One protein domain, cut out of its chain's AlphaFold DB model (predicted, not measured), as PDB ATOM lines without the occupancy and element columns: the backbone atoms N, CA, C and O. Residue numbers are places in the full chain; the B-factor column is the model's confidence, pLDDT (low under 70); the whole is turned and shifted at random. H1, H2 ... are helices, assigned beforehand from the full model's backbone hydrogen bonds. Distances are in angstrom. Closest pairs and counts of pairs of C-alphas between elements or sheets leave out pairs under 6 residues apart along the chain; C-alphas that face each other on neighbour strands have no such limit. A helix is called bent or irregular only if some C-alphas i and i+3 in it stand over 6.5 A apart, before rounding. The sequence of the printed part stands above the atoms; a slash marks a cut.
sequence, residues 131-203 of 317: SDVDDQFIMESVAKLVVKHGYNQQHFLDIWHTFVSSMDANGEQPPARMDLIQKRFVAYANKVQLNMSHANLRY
ATOM      1  N   SER A 131     -14.332 -17.616  22.708       87.56
ATOM      2  CA  SER A 131     -12.984 -17.696  23.284       87.56
ATOM      3  C   SER A 131     -11.878 -17.882  22.242       87.56
ATOM      4  O   SER A 131     -10.730 -17.553  22.525       87.56
ATOM      5  N   ASP A 132     -12.213 -18.307  21.018       86.12
ATOM      6  CA  ASP A 132     -11.264 -18.377  19.899       86.12
ATOM      7  C   ASP A 132     -11.026 -17.006  19.228       86.12
ATOM      8  O   ASP A 132     -10.252 -16.894  18.271       86.12
ATOM      9  N   VAL A 133     -11.739 -15.954  19.645       85.75
ATOM     10  CA  VAL A 133     -11.569 -14.598  19.112       85.75
ATOM     11  C   VAL A 133     -10.455 -13.892  19.879       85.75
ATOM     12  O   VAL A 133     -10.610 -13.592  21.056       85.75
ATOM     13  N   ASP A 134      -9.359 -13.575  19.187       85.06
ATOM     14  CA  ASP A 134      -8.223 -12.846  19.763       85.06
ATOM     15  C   ASP A 134      -8.639 -11.453  20.272       85.06
ATOM     16  O   ASP A 134      -9.273 -10.661  19.560       85.06
ATOM     17  N   ASP A 135      -8.234 -11.144  21.503       83.88
ATOM     18  CA  ASP A 135      -8.458  -9.866  22.169       83.88
ATOM     19  C   ASP A 135      -7.930  -8.683  21.345       83.88
ATOM     20  O   ASP A 135      -8.519  -7.598  21.373       83.88
ATOM     21  N   GLN A 136      -6.881  -8.872  20.533       85.31
ATOM     22  CA  GLN A 136      -6.360  -7.828  19.643       85.31
ATOM     23  C   GLN A 136      -7.437  -7.242  18.718       85.31
ATOM     24  O   GLN A 136      -7.407  -6.048  18.409       85.31
ATOM     25  N   PHE A 137      -8.441  -8.037  18.332       84.31
ATOM     26  CA  PHE A 137      -9.514  -7.589  17.446       84.31
ATOM     27  C   PHE A 137     -10.503  -6.624  18.097       84.31
ATOM     28  O   PHE A 137     -11.210  -5.910  17.379       84.31
ATOM     29  N   ILE A 138     -10.576  -6.570  19.427       87.94
ATOM     30  CA  ILE A 138     -11.472  -5.647  20.138       87.94
ATOM     31  C   ILE A 138     -10.751  -4.415  20.684       87.94
ATOM     32  O   ILE A 138     -11.416  -3.481  21.132       87.94
ATOM     33  N   MET A 139      -9.420  -4.363  20.609       89.62
ATOM     34  CA  MET A 139      -8.607  -3.307  21.223       89.62
ATOM     35  C   MET A 139      -8.974  -1.897  20.755       89.62
ATOM     36  O   MET A 139      -9.047  -0.974  21.565       89.62
ATOM     37  N   GLU A 140      -9.288  -1.720  19.470       90.38
ATOM     38  CA  GLU A 140      -9.756  -0.428  18.952       90.38
ATOM     39  C   GLU A 140     -11.114  -0.028  19.562       90.38
ATOM     40  O   GLU A 140     -11.355   1.137  19.883       90.38
ATOM     41  N   SER A 141     -12.004  -1.003  19.767       90.56
ATOM     42  CA  SER A 141     -13.301  -0.779  20.417       90.56
ATOM     43  C   SER A 141     -13.136  -0.476  21.906       90.56
ATOM     44  O   SER A 141     -13.809   0.413  22.425       90.56
ATOM     45  N   VAL A 142     -12.205  -1.159  22.575       89.44
ATOM     46  CA  VAL A 142     -11.827  -0.885  23.965       89.44
ATOM     47  C   VAL A 142     -11.288   0.534  24.107       89.44
ATOM     48  O   VAL A 142     -11.775   1.275  24.954       89.44
ATOM     49  N   ALA A 143     -10.363   0.965  23.246       89.81
ATOM     50  CA  ALA A 143      -9.822   2.323  23.284       89.81
ATOM     51  C   ALA A 143     -10.926   3.387  23.142       89.81
ATOM     52  O   ALA A 143     -10.959   4.365  23.891       89.81
ATOM     53  N   LYS A 144     -11.895   3.167  22.241       90.31
ATOM     54  CA  LYS A 144     -13.065   4.051  22.093       90.31
ATOM     55  C   LYS A 144     -13.946   4.069  23.349       90.31
ATOM     56  O   LYS A 144     -14.456   5.124  23.717       90.31
ATOM     57  N   LEU A 145     -14.128   2.926  24.013       87.50
ATOM     58  CA  LEU A 145     -14.904   2.820  25.254       87.50
ATOM     59  C   LEU A 145     -14.202   3.490  26.446       87.50
ATOM     60  O   LEU A 145     -14.874   4.172  27.220       87.50
ATOM     61  N   VAL A 146     -12.873   3.368  26.542       86.94
ATOM     62  CA  VAL A 146     -12.024   4.073  27.518       86.94
ATOM     63  C   VAL A 146     -12.217   5.580  27.399       86.94
ATOM     64  O   VAL A 146     -12.569   6.231  28.377       86.94
ATOM     65  N   VAL A 147     -12.084   6.130  26.188       87.75
ATOM     66  CA  VAL A 147     -12.279   7.570  25.949       87.75
ATOM     67  C   VAL A 147     -13.708   8.007  26.278       87.75
ATOM     68  O   VAL A 147     -13.912   9.075  26.847       87.75
ATOM     69  N   LYS A 148     -14.709   7.185  25.941       87.44
ATOM     70  CA  LYS A 148     -16.125   7.529  26.123       87.44
ATOM     71  C   LYS A 148     -16.569   7.540  27.587       87.44
ATOM     72  O   LYS A 148     -17.383   8.381  27.956       87.44
ATOM     73  N   HIS A 149     -16.101   6.586  28.389       81.88
ATOM     74  CA  HIS A 149     -16.619   6.352  29.744       81.88
ATOM     75  C   HIS A 149     -15.597   6.632  30.851       81.88
ATOM     76  O   HIS A 149     -15.963   6.608  32.021       81.88
ATOM     77  N   GLY A 150     -14.332   6.896  30.510       78.62
ATOM     78  CA  GLY A 150     -13.288   7.303  31.457       78.62
ATOM     79  C   GLY A 150     -12.704   6.182  32.325       78.62
ATOM     80  O   GLY A 150     -11.903   6.467  33.211       78.62
ATOM     81  N   TYR A 151     -13.074   4.920  32.091       81.38
ATOM     82  CA  TYR A 151     -12.487   3.771  32.788       81.38
ATOM     83  C   TYR A 151     -11.201   3.303  32.111       81.38
ATOM     84  O   TYR A 151     -10.994   3.535  30.923       81.38
ATOM     85  N   ASN A 152     -10.345   2.613  32.866       83.50
ATOM     86  CA  ASN A 152      -9.111   2.058  32.325       83.50
ATOM     87  C   ASN A 152      -9.379   0.924  31.316       83.50
ATOM     88  O   ASN A 152     -10.476   0.374  31.220       83.50
ATOM     89  N   GLN A 153      -8.353   0.576  30.544       83.38
ATOM     90  CA  GLN A 153      -8.443  -0.456  29.513       83.38
ATOM     91  C   GLN A 153      -8.800  -1.836  30.084       83.38
ATOM     92  O   GLN A 153      -9.617  -2.542  29.496       83.38
ATOM     93  N   GLN A 154      -8.225  -2.191  31.238       84.44
ATOM     94  CA  GLN A 154      -8.439  -3.486  31.885       84.44
ATOM     95  C   GLN A 154      -9.918  -3.729  32.197       84.44
ATOM     96  O   GLN A 154     -10.433  -4.796  31.899       84.44
ATOM     97  N   HIS A 155     -10.630  -2.710  32.680       82.44
ATOM     98  CA  HIS A 155     -12.065  -2.788  32.957       82.44
ATOM     99  C   HIS A 155     -12.886  -3.242  31.742       82.44
ATOM    100  O   HIS A 155     -13.810  -4.042  31.868       82.44
ATOM    101  N   PHE A 156     -12.549  -2.771  30.540       84.56
ATOM    102  CA  PHE A 156     -13.255  -3.182  29.323       84.56
ATOM    103  C   PHE A 156     -12.810  -4.546  28.796       84.56
ATOM    104  O   PHE A 156     -13.618  -5.218  28.155       84.56
ATOM    105  N   LEU A 157     -11.576  -4.965  29.084       85.62
ATOM    106  CA  LEU A 157     -11.123  -6.333  28.826       85.62
ATOM    107  C   LEU A 157     -11.834  -7.326  29.754       85.62
ATOM    108  O   LEU A 157     -12.325  -8.347  29.290       85.62
ATOM    109  N   ASP A 158     -12.030  -6.984  31.025       80.56
ATOM    110  CA  ASP A 158     -12.795  -7.815  31.962       80.56
ATOM    111  C   ASP A 158     -14.261  -7.962  31.511       80.56
ATOM    112  O   ASP A 158     -14.839  -9.055  31.551       80.56
ATOM    113  N   ILE A 159     -14.864  -6.877  31.003       82.75
ATOM    114  CA  ILE A 159     -16.202  -6.910  30.386       82.75
ATOM    115  C   ILE A 159     -16.210  -7.795  29.135       82.75
ATOM    116  O   ILE A 159     -17.181  -8.519  28.915       82.75
ATOM    117  N   TRP A 160     -15.155  -7.747  28.319       89.50
ATOM    118  CA  TRP A 160     -15.016  -8.605  27.144       89.50
ATOM    119  C   TRP A 160     -14.923 -10.079  27.522       89.50
ATOM    120  O   TRP A 160     -15.699 -10.874  27.002       89.50
ATOM    121  N   HIS A 161     -14.063 -10.445  28.471       87.69
ATOM    122  CA  HIS A 161     -13.949 -11.826  28.934       87.69
ATOM    123  C   HIS A 161     -15.270 -12.328  29.520       87.69
ATOM    124  O   HIS A 161     -15.716 -13.422  29.191       87.69
ATOM    125  N   THR A 162     -15.966 -11.488  30.293       82.62
ATOM    126  CA  THR A 162     -17.304 -11.811  30.814       82.62
ATOM    127  C   THR A 162     -18.316 -12.035  29.686       82.62
ATOM    128  O   THR A 162     -19.113 -12.973  29.732       82.62
ATOM    129  N   PHE A 163     -18.285 -11.188  28.656       87.81
ATOM    130  CA  PHE A 163     -19.129 -11.319  27.472       87.81
ATOM    131  C   PHE A 163     -18.838 -12.621  26.714       87.81
ATOM    132  O   PHE A 163     -19.769 -13.370  26.430       87.81
ATOM    133  N   VAL A 164     -17.566 -12.914  26.443       88.25
ATOM    134  CA  VAL A 164     -17.109 -14.130  25.758       88.25
ATOM    135  C   VAL A 164     -17.534 -15.379  26.523       88.25
ATOM    136  O   VAL A 164     -18.207 -16.236  25.956       88.25
ATOM    137  N   SER A 165     -17.243 -15.445  27.827       83.50
ATOM    138  CA  SER A 165     -17.641 -16.576  28.670       83.50
ATOM    139  C   SER A 165     -19.157 -16.760  28.711       83.50
ATOM    140  O   SER A 165     -19.636 -17.891  28.685       83.50
ATOM    141  N   SER A 166     -19.929 -15.668  28.732       82.00
ATOM    142  CA  SER A 166     -21.391 -15.748  28.675       82.00
ATOM    143  C   SER A 166     -21.893 -16.264  27.328       82.00
ATOM    144  O   SER A 166     -22.864 -17.014  27.306       82.00
ATOM    145  N   MET A 167     -21.284 -15.849  26.217       85.38
ATOM    146  CA  MET A 167     -21.701 -16.284  24.883       85.38
ATOM    147  C   MET A 167     -21.359 -17.754  24.636       85.38
ATOM    148  O   MET A 167     -22.209 -18.499  24.147       85.38
ATOM    149  N   ASP A 168     -20.173 -18.188  25.070       83.81
ATOM    150  CA  ASP A 168     -19.754 -19.591  25.018       83.81
ATOM    151  C   ASP A 168     -20.645 -20.481  25.893       83.81
ATOM    152  O   ASP A 168     -21.114 -21.523  25.437       83.81
ATOM    153  N   ALA A 169     -20.962 -20.046  27.118       78.31
ATOM    154  CA  ALA A 169     -21.862 -20.776  28.013       78.31
ATOM    155  C   ALA A 169     -23.286 -20.926  27.445       78.31
ATOM    156  O   ALA A 169     -23.966 -21.908  27.741       78.31
ATOM    157  N   ASN A 170     -23.727 -19.973  26.620       80.62
ATOM    158  CA  ASN A 170     -25.029 -20.008  25.951       80.62
ATOM    159  C   ASN A 170     -25.000 -20.771  24.614       80.62
ATOM    160  O   ASN A 170     -26.032 -20.881  23.951       80.62
ATOM    161  N   GLY A 171     -23.838 -21.285  24.195       81.88
ATOM    162  CA  GLY A 171     -23.666 -21.968  22.914       81.88
ATOM    163  C   GLY A 171     -23.838 -21.056  21.693       81.88
ATOM    164  O   GLY A 171     -24.054 -21.557  20.587       81.88
ATOM    165  N   GLU A 172     -23.762 -19.731  21.868       85.88
ATOM    166  CA  GLU A 172     -23.791 -18.791  20.748       85.88
ATOM    167  C   GLU A 172     -22.476 -18.869  19.975       85.88
ATOM    168  O   GLU A 172     -21.403 -18.814  20.561       85.88
ATOM    169  N   GLN A 173     -22.537 -18.918  18.645       87.38
ATOM    170  CA  GLN A 173     -21.333 -18.869  17.816       87.38
ATOM    171  C   GLN A 173     -20.983 -17.427  17.432       87.38
ATOM    172  O   GLN A 173     -21.885 -16.633  17.125       87.38
ATOM    173  N   PRO A 174     -19.687 -17.070  17.387       87.94
ATOM    174  CA  PRO A 174     -19.273 -15.770  16.899       87.94
ATOM    175  C   PRO A 174     -19.636 -15.632  15.413       87.94
ATOM    176  O   PRO A 174     -19.355 -16.535  14.616       87.94
ATOM    177  N   PRO A 175     -20.236 -14.499  14.998       87.06
ATOM    178  CA  PRO A 175     -20.473 -14.222  13.590       87.06
ATOM    179  C   PRO A 175     -19.178 -14.334  12.780       87.06
ATOM    180  O   PRO A 175     -18.123 -13.877  13.212       87.06
ATOM    181  N   ALA A 176     -19.261 -14.853  11.552       83.00
ATOM    182  CA  ALA A 176     -18.103 -14.910  10.652       83.00
ATOM    183  C   ALA A 176     -17.506 -13.518  10.364       83.00
ATOM    184  O   ALA A 176     -16.320 -13.380  10.074       83.00
ATOM    185  N   ARG A 177     -18.337 -12.475  10.458       86.00
ATOM    186  CA  ARG A 177     -17.958 -11.081  10.246       86.00
ATOM    187  C   ARG A 177     -17.445 -10.425  11.527       86.00
ATOM    188  O   ARG A 177     -18.207 -10.217  12.473       86.00
ATOM    189  N   MET A 178     -16.188  -9.991  11.496       80.31
ATOM    190  CA  MET A 178     -15.514  -9.344  12.631       80.31
ATOM    191  C   MET A 178     -16.168  -8.022  13.064       80.31
ATOM    192  O   MET A 178     -16.215  -7.720  14.254       80.31
ATOM    193  N   ASP A 179     -16.758  -7.258  12.139       85.00
ATOM    194  CA  ASP A 179     -17.445  -6.006  12.487       85.00
ATOM    195  C   ASP A 179     -18.697  -6.239  13.351       85.00
ATOM    196  O   ASP A 179     -19.066  -5.395  14.170       85.00
ATOM    197  N   LEU A 180     -19.348  -7.399  13.206       87.06
ATOM    198  CA  LEU A 180     -20.504  -7.775  14.020       87.06
ATOM    199  C   LEU A 180     -20.094  -8.204  15.432       87.06
ATOM    200  O   LEU A 180     -20.813  -7.894  16.382       87.06
ATOM    201  N   ILE A 181     -18.939  -8.858  15.577       87.19
ATOM    202  CA  ILE A 181     -18.343  -9.205  16.877       87.19
ATOM    203  C   ILE A 181     -18.077  -7.927  17.680       87.19
ATOM    204  O   ILE A 181     -18.576  -7.784  18.798       87.19
ATOM    205  N   GLN A 182     -17.390  -6.950  17.076       87.56
ATOM    206  CA  GLN A 182     -17.097  -5.665  17.718       87.56
ATOM    207  C   GLN A 182     -18.375  -4.908  18.111       87.56
ATOM    208  O   GLN A 182     -18.487  -4.413  19.233       87.56
ATOM    209  N   LYS A 183     -19.375  -4.853  17.220       89.31
ATOM    210  CA  LYS A 183     -20.668  -4.210  17.515       89.31
ATOM    211  C   LYS A 183     -21.391  -4.868  18.689       89.31
ATOM    212  O   LYS A 183     -21.934  -4.156  19.532       89.31
ATOM    213  N   ARG A 184     -21.391  -6.204  18.761       89.94
ATOM    214  CA  ARG A 184     -22.009  -6.954  19.867       89.94
ATOM    215  C   ARG A 184     -21.300  -6.683  21.193       89.94
ATOM    216  O   ARG A 184     -21.977  -6.367  22.171       89.94
ATOM    217  N   PHE A 185     -19.967  -6.703  21.205       91.81
ATOM    218  CA  PHE A 185     -19.186  -6.340  22.389       91.81
ATOM    219  C   PHE A 185     -19.470  -4.904  22.847       91.81
ATOM    220  O   PHE A 185     -19.800  -4.676  24.008       91.81
ATOM    221  N   VAL A 186     -19.421  -3.929  21.936       90.44
ATOM    222  CA  VAL A 186     -19.665  -2.516  22.263       90.44
ATOM    223  C   VAL A 186     -21.082  -2.311  22.805       90.44
ATOM    224  O   VAL A 186     -21.274  -1.555  23.760       90.44
ATOM    225  N   ALA A 187     -22.087  -2.981  22.236       89.44
ATOM    226  CA  ALA A 187     -23.455  -2.934  22.748       89.44
ATOM    227  C   ALA A 187     -23.544  -3.494  24.177       89.44
ATOM    228  O   ALA A 187     -24.132  -2.857  25.054       89.44
ATOM    229  N   TYR A 188     -22.906  -4.641  24.429       86.50
ATOM    230  CA  TYR A 188     -22.846  -5.250  25.755       86.50
ATOM    231  C   TYR A 188     -22.131  -4.347  26.770       86.50
ATOM    232  O   TYR A 188     -22.682  -4.059  27.832       86.50
ATOM    233  N   ALA A 189     -20.964  -3.808  26.419       84.69
ATOM    234  CA  ALA A 189     -20.198  -2.922  27.286       84.69
ATOM    235  C   ALA A 189     -20.980  -1.652  27.658       84.69
ATOM    236  O   ALA A 189     -21.014  -1.273  28.826       84.69
ATOM    237  N   ASN A 190     -21.679  -1.026  26.702       82.81
ATOM    238  CA  ASN A 190     -22.530   0.133  27.000       82.81
ATOM    239  C   ASN A 190     -23.703  -0.228  27.931       82.81
ATOM    240  O   ASN A 190     -24.032   0.561  28.815       82.81
ATOM    241  N   LYS A 191     -24.309  -1.415  27.776       83.12
ATOM    242  CA  LYS A 191     -25.361  -1.903  28.685       83.12
ATOM    243  C   LYS A 191     -24.828  -2.094  30.109       83.12
ATOM    244  O   LYS A 191     -25.490  -1.692  31.063       83.12
ATOM    245  N   VAL A 192     -23.630  -2.663  30.255       76.44
ATOM    246  CA  VAL A 192     -22.968  -2.818  31.560       76.44
ATOM    247  C   VAL A 192     -22.716  -1.454  32.206       76.44
ATOM    248  O   VAL A 192     -23.062  -1.268  33.371       76.44
ATOM    249  N   GLN A 193     -22.211  -0.473  31.447       79.94
ATOM    250  CA  GLN A 193     -21.975   0.878  31.975       79.94
ATOM    251  C   GLN A 193     -23.261   1.571  32.434       79.94
ATOM    252  O   GLN A 193     -23.283   2.181  33.503       79.94
ATOM    253  N   LEU A 194     -24.349   1.434  31.672       70.56
ATOM    254  CA  LEU A 194     -25.654   1.968  32.060       70.56
ATOM    255  C   LEU A 194     -26.150   1.334  33.371       70.56
ATOM    256  O   LEU A 194     -26.618   2.024  34.272       70.56
ATOM    257  N   ASN A 195     -26.003   0.018  33.520       67.88
ATOM    258  CA  ASN A 195     -26.403  -0.666  34.748       67.88
ATOM    259  C   ASN A 195     -25.557  -0.235  35.957       67.88
ATOM    260  O   ASN A 195     -26.104  -0.062  37.048       67.88
ATOM    261  N   MET A 196     -24.250  -0.025  35.771       67.44
ATOM    262  CA  MET A 196     -23.363   0.479  36.823       67.44
ATOM    263  C   MET A 196     -23.730   1.904  37.250       67.44
ATOM    264  O   MET A 196     -23.788   2.178  38.447       67.44
ATOM    265  N   SER A 197     -24.038   2.803  36.310       60.25
ATOM    266  CA  SER A 197     -24.436   4.174  36.655       60.25
ATOM    267  C   SER A 197     -25.754   4.206  37.438       60.25
ATOM    268  O   SER A 197     -25.846   4.887  38.460       60.25
ATOM    269  N   HIS A 198     -26.742   3.394  37.047       55.25
ATOM    270  CA  HIS A 198     -27.986   3.242  37.806       55.25
ATOM    271  C   HIS A 198     -27.775   2.606  39.186       55.25
ATOM    272  O   HIS A 198     -28.464   2.966  40.141       55.25
ATOM    273  N   ALA A 199     -26.849   1.654  39.320       51.28
ATOM    274  CA  ALA A 199     -26.500   1.074  40.615       51.28
ATOM    275  C   ALA A 199     -25.852   2.114  41.542       51.28
ATOM    276  O   ALA A 199     -26.266   2.236  42.693       51.28
ATOM    277  N   ASN A 200     -24.919   2.918  41.025       55.06
ATOM    278  CA  ASN A 200     -24.278   3.991  41.783       55.06
ATOM    279  C   ASN A 200     -25.282   5.062  42.226       55.06
ATOM    280  O   ASN A 200     -25.259   5.470  43.384       55.06
ATOM    281  N   LEU A 201     -26.210   5.461  41.349       55.38
ATOM    282  CA  LEU A 201     -27.272   6.409  41.697       55.38
ATOM    283  C   LEU A 201     -28.166   5.869  42.823       55.38
ATOM    284  O   LEU A 201     -28.473   6.582  43.777       55.38
ATOM    285  N   ARG A 202     -28.559   4.589  42.746       49.06
ATOM    286  CA  ARG A 202     -29.342   3.939  43.809       49.06
ATOM    287  C   ARG A 202     -28.577   3.905  45.128       49.06
ATOM    288  O   ARG A 202     -29.144   4.266  46.152       49.06
ATOM    289  N   TYR A 203     -27.296   3.539  45.094       48.06
ATOM    290  CA  TYR A 203     -26.440   3.534  46.276       48.06
ATOM    291  C   TYR A 203     -26.352   4.922  46.923       48.06
ATOM    292  O   TYR A 203     -26.593   5.054  48.121       48.06
TER     293      TYR A 203
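AT A GLANCE: This is residues 131 to 203 of the 317 residues of an uncharacterized protein of Thalassotalea algicola (UniProt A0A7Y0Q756). Three crossed helices, each touching the other two, make a small body: H2 and H3 cross, H1 packs on both, and the last part of H3, residues 194 to 203, sticks out. The printed part has 73 residues with helices H1, H2 and H3 in that order and no named strand, class all helix. It is compact, with a radius of gyration of the C-alphas of 12.6 A, and spans 39 by 25 by 17 A.

HOW THE PARTS SIT: H1, residues 135 to 149, touches H2, residues 153 to 169, of which 153 to 157 alone take part; the closest C-alphas, of Val 142 and Phe 156, are 6.0 A apart, at a steep tilt of 56 degrees, opposite ways. H1 touches H3, residues 178 to 203, closest at the C-alphas of Ile 138 and Gln 182, 6.1 A, the same way at 38 degrees, only just steep. Residues 156 to 163 of H2 touch residues 185 to 192 of H3, closest at the C-alphas of Ile 159 and Ala 189, 6.4 A, at 70.2 degrees, only just about perpendicular. Every O i to N i+4 pair is within hydrogen-bond range in H2 and H3, and 9 of 11 in H1.

IN THESE COORDINATES: H1 begins at C-alpha 135 (-8.458, -9.866, 22.169) and is irregular, C-alphas 137 and 140 being 7.3 A apart. H1 measures 19.7 A, H2 24.4 A and H3 37.6 A, ending at C-alpha 203 (-26.440, 3.534, 46.276).

THE WHOLE: The farthest C-alphas, of Ala 176 and Tyr 203, are 41.0 A apart. The printed part has no cut; the link H1 to H2 is tight, H2 to H3 short. Residues 195 to 203 have pLDDT under 70.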